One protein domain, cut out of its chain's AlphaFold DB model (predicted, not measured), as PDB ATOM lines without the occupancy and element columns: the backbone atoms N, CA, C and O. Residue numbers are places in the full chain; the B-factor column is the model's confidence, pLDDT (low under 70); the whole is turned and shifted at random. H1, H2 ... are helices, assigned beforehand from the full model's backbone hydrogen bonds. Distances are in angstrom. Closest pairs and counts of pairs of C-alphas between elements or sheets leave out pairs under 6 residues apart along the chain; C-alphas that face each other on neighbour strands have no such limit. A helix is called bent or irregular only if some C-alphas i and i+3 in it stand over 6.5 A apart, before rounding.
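AT A GLANCE: This is residues 20 to 75 of the 221 residues of an uncharacterized protein of Chloroflexi bacterium (UniProt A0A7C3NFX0). Three helices follow one another as a wide, open U: the long helix H2 makes the base, and H1 and H3 turn off at its two ends as arms, a shorter one at the start and a longer one at the finish. The arms stay far from each other, and no helix packs on another. The printed part has 56 residues with three named helices in the order H1, H2, H3 and no named strand, and its class is all helix. It is extended, with a radius of gyration of the C-alphas of 20.2 A and spans of 56 by 26 by 14 A.

HOW THE PARTS SIT: H1, residues 20 to 29, and H2, residues 31 to 55, meet only through their link, which is tight with 1 residue. They are near each other, with 5 pairs of C-alphas within 10 A. H2 has a kink of 26 degrees near residue 38, and it is irregular, but only just: C-alphas 37 and 40 are 6.7 A apart. H3, residues 58 to 75, follows H2 over a tight link of 2 residues, yet H2 and H3 are apart. H1 and H3 are apart as well. In H1 and H3 every O i to N i+4 pair is within hydrogen-bond range; in H2 it is 19 of 21.

IN THESE COORDINATES: H1 begins at C-alpha 20 (151.779, 225.250, 199.045) and is 14.3 A long from first to last C-alpha. H2 is 33.8 A long and ends at C-alpha 55 (185.406, 204.633, 218.886). H3 is 25.9 A long and ends at C-alpha 75 (170.716, 209.642, 245.252).

THE WHOLE: The two C-alphas farthest apart are those of Leu 21 and Leu 74, 57.1 A. The printed part has no cut and no long link. Residues 20 to 30, 40 to 52 and 62 to 75 are among those that stand free. The mean pLDDT of the printed part is 93.4, and no printed residue is under 70.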
ATOM      1  N   PHE A  20     150.935 226.375 199.412       96.69
ATOM      2  CA  PHE A  20     151.779 225.250 199.045       96.69
ATOM      3  C   PHE A  20     152.754 225.644 197.934       96.69
ATOM      4  O   PHE A  20     153.957 225.460 198.093       96.69
ATOM      5  N   LEU A  21     152.269 226.268 196.855       97.25
ATOM      6  CA  LEU A  21     153.115 226.742 195.758       97.25
ATOM      7  C   LEU A  21     154.179 227.732 196.249       97.25
ATOM      8  O   LEU A  21     155.350 227.599 195.898       97.25
ATOM      9  N   LEU A  22     153.793 228.681 197.105       96.81
ATOM     10  CA  LEU A  22     154.712 229.654 197.691       96.81
ATOM     11  C   LEU A  22     155.783 228.963 198.546       96.81
ATOM     12  O   LEU A  22     156.954 229.325 198.475       96.81
ATOM     13  N   THR A  23     155.395 227.935 199.303       96.06
ATOM     14  CA  THR A  23     156.310 227.122 200.114       96.06
ATOM     15  C   THR A  23     157.304 226.361 199.239       96.06
ATOM     16  O   THR A  23     158.490 226.338 199.552       96.06
ATOM     17  N   VAL A  24     156.854 225.774 198.123       96.25
ATOM     18  CA  VAL A  24     157.733 225.072 197.172       96.25
ATOM     19  C   VAL A  24     158.720 226.040 196.521       96.25
ATOM     20  O   VAL A  24     159.912 225.744 196.470       96.25
ATOM     21  N   ILE A  25     158.255 227.209 196.072       96.12
ATOM     22  CA  ILE A  25     159.124 228.245 195.492       96.12
ATOM     23  C   ILE A  25     160.149 228.710 196.529       96.12
ATOM     24  O   ILE A  25     161.337 228.789 196.223       96.12
ATOM     25  N   PHE A  26     159.714 228.957 197.765       95.69
ATOM     26  CA  PHE A  26     160.597 229.333 198.862       95.69
ATOM     27  C   PHE A  26     161.653 228.253 199.136       95.69
ATOM     28  O   PHE A  26     162.844 228.551 199.129       95.69
ATOM     29  N   LEU A  27     161.256 226.986 199.295       93.88
ATOM     30  CA  LEU A  27     162.205 225.881 199.478       93.88
ATOM     31  C   LEU A  27     163.173 225.750 198.301       93.88
ATOM     32  O   LEU A  27     164.332 225.423 198.521       93.88
ATOM     33  N   SER A  28     162.715 226.002 197.074       94.69
ATOM     34  CA  SER A  28     163.560 225.929 195.883       94.69
ATOM     35  C   SER A  28     164.591 227.056 195.838       94.69
ATOM     36  O   SER A  28     165.741 226.794 195.503       94.69
ATOM     37  N   LEU A  29     164.207 228.290 196.182       95.44
ATOM     38  CA  LEU A  29     165.116 229.444 196.202       95.44
ATOM     39  C   LEU A  29     166.153 229.336 197.321       95.44
ATOM     40  O   LEU A  29     167.314 229.676 197.130       95.44
ATOM     41  N   PHE A  30     165.741 228.835 198.484       95.50
ATOM     42  CA  PHE A  30     166.620 228.648 199.635       95.50
ATOM     43  C   PHE A  30     167.244 227.252 199.691       95.50
ATOM     44  O   PHE A  30     167.883 226.916 200.686       95.50
ATOM     45  N   ARG A  31     167.085 226.426 198.650       94.50
ATOM     46  CA  ARG A  31     167.565 225.038 198.630       94.50
ATOM     47  C   ARG A  31     169.060 224.958 198.901       94.50
ATOM     48  O   ARG A  31     169.478 224.160 199.738       94.50
ATOM     49  N   ASP A  32     169.839 225.782 198.211       93.56
ATOM     50  CA  ASP A  32     171.296 225.755 198.315       93.56
ATOM     51  C   ASP A  32     171.733 226.249 199.696       93.56
ATOM     52  O   ASP A  32     172.504 225.577 200.375       93.56
ATOM     53  N   PHE A  33     171.105 227.316 200.201       94.81
ATOM     54  CA  PHE A  33     171.330 227.802 201.562       94.81
ATOM     55  C   PHE A  33     171.006 226.744 202.628       94.81
ATOM     56  O   PHE A  33     171.823 226.490 203.511       94.81
ATOM     57  N   LEU A  34     169.837 226.098 202.550       93.69
ATOM     58  CA  LEU A  34     169.430 225.035 203.474       93.69
ATOM     59  C   LEU A  34     170.375 223.834 203.391       93.69
ATOM     60  O   LEU A  34     170.723 223.247 204.416       93.69
ATOM     61  N   THR A  35     170.811 223.476 202.185       94.94
ATOM     62  CA  THR A  35     171.709 222.340 201.974       94.94
ATOM     63  C   THR A  35     173.088 222.634 202.555       94.94
ATOM     64  O   THR A  35     173.583 221.869 203.378       94.94
ATOM     65  N   GLU A  36     173.688 223.762 202.193       96.00
ATOM     66  CA  GLU A  36     175.054 224.105 202.582       96.00
ATOM     67  C   GLU A  36     175.169 224.527 204.046       96.00
ATOM     68  O   GLU A  36     176.108 224.124 204.734       96.00
ATOM     69  N   THR A  37     174.192 225.282 204.549       95.81
ATOM     70  CA  THR A  37     174.249 225.878 205.892       95.81
ATOM     71  C   THR A  37     173.664 224.968 206.963       95.81
ATOM     72  O   THR A  37     174.078 225.047 208.117       95.81
ATOM     73  N   ILE A  38     172.697 224.109 206.621       94.00
ATOM     74  CA  ILE A  38     172.000 223.269 207.605       94.00
ATOM     75  C   ILE A  38     172.273 221.792 207.343       94.00
ATOM     76  O   ILE A  38     172.788 221.107 208.223       94.00
ATOM     77  N   LEU A  39     171.964 221.286 206.147       95.94
ATOM     78  CA  LEU A  39     171.980 219.845 205.885       95.94
ATOM     79  C   LEU A  39     173.391 219.249 205.953       95.94
ATOM     80  O   LEU A  39     173.605 218.264 206.657       95.94
ATOM     81  N   ILE A  40     174.362 219.854 205.262       96.12
ATOM     82  CA  ILE A  40     175.760 219.407 205.255       96.12
ATOM     83  C   ILE A  40     176.370 219.407 206.667       96.12
ATOM     84  O   ILE A  40     176.912 218.369 207.063       96.12
ATOM     85  N   PRO A  41     176.310 220.496 207.461       95.25
ATOM     86  CA  PRO A  41     176.880 220.477 208.805       95.25
ATOM     87  C   PRO A  41     176.159 219.492 209.720       95.25
ATOM     88  O   PRO A  41     176.825 218.817 210.500       95.25
ATOM     89  N   LEU A  42     174.840 219.331 209.589       96.00
ATOM     90  CA  LEU A  42     174.096 218.350 210.372       96.00
ATOM     91  C   LEU A  42     174.521 216.914 210.027       96.00
ATOM     92  O   LEU A  42     174.761 216.103 210.918       96.00
ATOM     93  N   MET A  43     174.694 216.609 208.741       96.69
ATOM     94  CA  MET A  43     175.163 215.306 208.273       96.69
ATOM     95  C   MET A  43     176.600 215.021 208.738       96.69
ATOM     96  O   MET A  43     176.885 213.917 209.204       96.69
ATOM     97  N   ARG A  44     177.491 216.023 208.706       96.12
ATOM     98  CA  ARG A  44     178.846 215.924 209.285       96.12
ATOM     99  C   ARG A  44     178.812 215.716 210.796       96.12
ATOM    100  O   ARG A  44     179.582 214.913 211.313       96.12
ATOM    101  N   PHE A  45     177.918 216.406 211.497       96.62
ATOM    102  CA  PHE A  45     177.741 216.269 212.938       96.62
ATOM    103  C   PHE A  45     177.280 214.857 213.315       96.62
ATOM    104  O   PHE A  45     177.882 214.227 214.181       96.62
ATOM    105  N   PHE A  46     176.285 214.307 212.614       96.25
ATOM    106  CA  PHE A  46     175.853 212.923 212.820       96.25
ATOM    107  C   PHE A  46     176.936 211.907 212.464       96.25
ATOM    108  O   PHE A  46     177.106 210.922 213.182       96.25
ATOM    109  N   TRP A  47     177.696 212.149 211.396       97.12
ATOM    110  CA  TRP A  47     178.830 211.302 211.042       97.12
ATOM    111  C   TRP A  47     179.901 211.300 212.140       97.12
ATOM    112  O   TRP A  47     180.353 210.230 212.543       97.12
ATOM    113  N   LEU A  48     180.241 212.470 212.692       96.31
ATOM    114  CA  LEU A  48     181.159 212.605 213.828       96.31
ATOM    115  C   LEU A  48     180.638 211.892 215.077       96.31
ATOM    116  O   LEU A  48     181.393 211.155 215.702       96.31
ATOM    117  N   ILE A  49     179.355 212.051 215.418       93.19
ATOM    118  CA  ILE A  49     178.735 211.304 216.523       93.19
ATOM    119  C   ILE A  49     178.871 209.803 216.279       93.19
ATOM    120  O   ILE A  49     179.289 209.077 217.174       93.19
ATOM    121  N   GLY A  50     178.557 209.331 215.071       90.62
ATOM    122  CA  GLY A  50     178.696 207.924 214.710       90.62
ATOM    123  C   GLY A  50     180.133 207.424 214.849       90.62
ATOM    124  O   GLY A  50     180.348 206.311 215.321       90.62
ATOM    125  N   LEU A  51     181.119 208.250 214.492       92.88
ATOM    126  CA  LEU A  51     182.534 207.931 214.649       92.88
ATOM    127  C   LEU A  51     182.937 207.856 216.128       92.88
ATOM    128  O   LEU A  51     183.576 206.889 216.531       92.88
ATOM    129  N   VAL A  52     182.506 208.820 216.945       89.38
ATOM    130  CA  VAL A  52     182.747 208.828 218.396       89.38
ATOM    131  C   VAL A  52     182.102 207.609 219.053       89.38
ATOM    132  O   VAL A  52     182.764 206.895 219.799       89.38
ATOM    133  N   LEU A  53     180.845 207.308 218.724       86.06
ATOM    134  CA  LEU A  53     180.134 206.140 219.248       86.06
ATOM    135  C   LEU A  53     180.788 204.821 218.830       86.06
ATOM    136  O   LEU A  53     180.800 203.891 219.624       86.06
ATOM    137  N   LYS A  54     181.352 204.738 217.618       85.75
ATOM    138  CA  LYS A  54     182.130 203.569 217.174       85.75
ATOM    139  C   LYS A  54     183.499 203.469 217.845       85.75
ATOM    140  O   LYS A  54     184.003 202.366 218.000       85.75
ATOM    141  N   SER A  55     184.114 204.601 218.189       86.25
ATOM    142  CA  SER A  55     185.406 204.633 218.886       86.25
ATOM    143  C   SER A  55     185.286 204.313 220.376       86.25
ATOM    144  O   SER A  55     186.260 203.906 221.004       86.25
ATOM    145  N   LEU A  56     184.091 204.490 220.942       86.88
ATOM    146  CA  LEU A  56     183.782 204.039 222.285       86.88
ATOM    147  C   LEU A  56     183.600 202.525 222.251       86.88
ATOM    148  O   LEU A  56     182.656 202.015 221.653       86.88
ATOM    149  N   ASP A  57     184.500 201.819 222.931       85.12
ATOM    150  CA  ASP A  57     184.302 200.409 223.231       85.12
ATOM    151  C   ASP A  57     182.920 200.230 223.881       85.12
ATOM    152  O   ASP A  57     182.489 201.038 224.714       85.12
ATOM    153  N   GLN A  58     182.213 199.170 223.495       84.75
ATOM    154  CA  GLN A  58     180.901 198.826 224.027       84.75
ATOM    155  C   GLN A  58     180.936 198.785 225.565       84.75
ATOM    156  O   GLN A  58     179.983 199.199 226.229       84.75
ATOM    157  N   ILE A  59     182.078 198.382 226.131       88.50
ATOM    158  CA  ILE A  59     182.362 198.398 227.569       88.50
ATOM    159  C   ILE A  59     182.238 199.806 228.171       88.50
ATOM    160  O   ILE A  59     181.651 199.951 229.244       88.50
ATOM    161  N   CYS A  60     182.715 200.859 227.502       89.31
ATOM    162  CA  CYS A  60     182.630 202.237 227.997       89.31
ATOM    163  C   CYS A  60     181.176 202.715 228.102       89.31
ATOM    164  O   CYS A  60     180.799 203.338 229.096       89.31
ATOM    165  N   ILE A  61     180.345 202.388 227.108       86.75
ATOM    166  CA  ILE A  61     178.922 202.762 227.091       86.75
ATOM    167  C   ILE A  61     178.182 202.074 228.242       86.75
ATOM    168  O   ILE A  61     177.463 202.734 228.997       86.75
ATOM    169  N   TRP A  62     178.392 200.767 228.420       91.94
ATOM    170  CA  TRP A  62     177.778 200.021 229.520       91.94
ATOM    171  C   TRP A  62     178.272 200.493 230.884       91.94
ATOM    172  O   TRP A  62     177.465 200.653 231.796       91.94
ATOM    173  N   SER A  63     179.566 200.789 231.014       91.88
ATOM    174  CA  SER A  63     180.147 201.303 232.258       91.88
ATOM    175  C   SER A  63     179.523 202.640 232.652       91.88
ATOM    176  O   SER A  63     179.127 202.822 233.802       91.88
ATOM    177  N   LEU A  64     179.354 203.557 231.692       91.88
ATOM    178  CA  LEU A  64     178.689 204.836 231.929       91.88
ATOM    179  C   LEU A  64     177.211 204.648 232.299       91.88
ATOM    180  O   LEU A  64     176.731 205.283 233.237       91.88
ATOM    181  N   ALA A  65     176.491 203.765 231.603       91.31
ATOM    182  CA  ALA A  65     175.086 203.486 231.896       91.31
ATOM    183  C   ALA A  65     174.903 202.916 233.312       91.31
ATOM    184  O   ALA A  65     174.079 203.418 234.079       91.31
ATOM    185  N   VAL A  66     175.711 201.920 233.686       96.00
ATOM    186  CA  VAL A  66     175.713 201.332 235.032       96.00
ATOM    187  C   VAL A  66     176.060 202.388 236.078       96.00
ATOM    188  O   VAL A  66     175.373 202.474 237.094       96.00
ATOM    189  N   LEU A  67     177.055 203.241 235.820       95.81
ATOM    190  CA  LEU A  67     177.436 204.326 236.724       95.81
ATOM    191  C   LEU A  67     176.287 205.319 236.951       95.81
ATOM    192  O   LEU A  67     176.007 205.680 238.092       95.81
ATOM    193  N   VAL A  68     175.591 205.737 235.891       94.75
ATOM    194  CA  VAL A  68     174.441 206.652 235.990       94.75
ATOM    195  C   VAL A  68     173.296 206.012 236.771       94.75
ATOM    196  O   VAL A  68     172.715 206.660 237.642       94.75
ATOM    197  N   ILE A  69     172.987 204.740 236.506       94.44
ATOM    198  CA  ILE A  69     171.952 203.998 237.234       94.44
ATOM    199  C   ILE A  69     172.333 203.861 238.711       94.44
ATOM    200  O   ILE A  69     171.494 204.093 239.583       94.44
ATOM    201  N   ALA A  70     173.587 203.524 239.011       95.31
ATOM    202  CA  ALA A  70     174.084 203.402 240.376       95.31
ATOM    203  C   ALA A  70     174.004 204.743 241.115       95.31
ATOM    204  O   ALA A  70     173.481 204.799 242.224       95.31
ATOM    205  N   LEU A  71     174.433 205.837 240.479       95.12
ATOM    206  CA  LEU A  71     174.364 207.177 241.056       95.12
ATOM    207  C   LEU A  71     172.915 207.615 241.289       95.12
ATOM    208  O   LEU A  71     172.596 208.174 242.335       95.12
ATOM    209  N   PHE A  72     172.019 207.328 240.346       93.25
ATOM    210  CA  PHE A  72     170.597 207.613 240.500       93.25
ATOM    211  C   PHE A  72     169.996 206.849 241.683       93.25
ATOM    212  O   PHE A  72     169.308 207.447 242.511       93.25
ATOM    213  N   ASN A  73     170.296 205.554 241.805       92.12
ATOM    214  CA  ASN A  73     169.859 204.740 242.937       92.12
ATOM    215  C   ASN A  73     170.466 205.222 244.254       92.12
ATOM    216  O   ASN A  73     169.753 205.286 245.247       92.12
ATOM    217  N   LEU A  74     171.736 205.625 244.265       93.44
ATOM    218  CA  LEU A  74     172.397 206.182 245.440       93.44
ATOM    219  C   LEU A  74     171.724 207.484 245.881       93.44
ATOM    220  O   LEU A  74     171.397 207.639 247.050       93.44
ATOM    221  N   ILE A  75     171.439 208.400 244.953       91.56
ATOM    222  CA  ILE A  75     170.716 209.642 245.252       91.56
ATOM    223  C   ILE A  75     169.312 209.335 245.780       91.56
ATOM    224  O   ILE A  75     168.870 209.969 246.735       91.56
TER     225      ILE A  75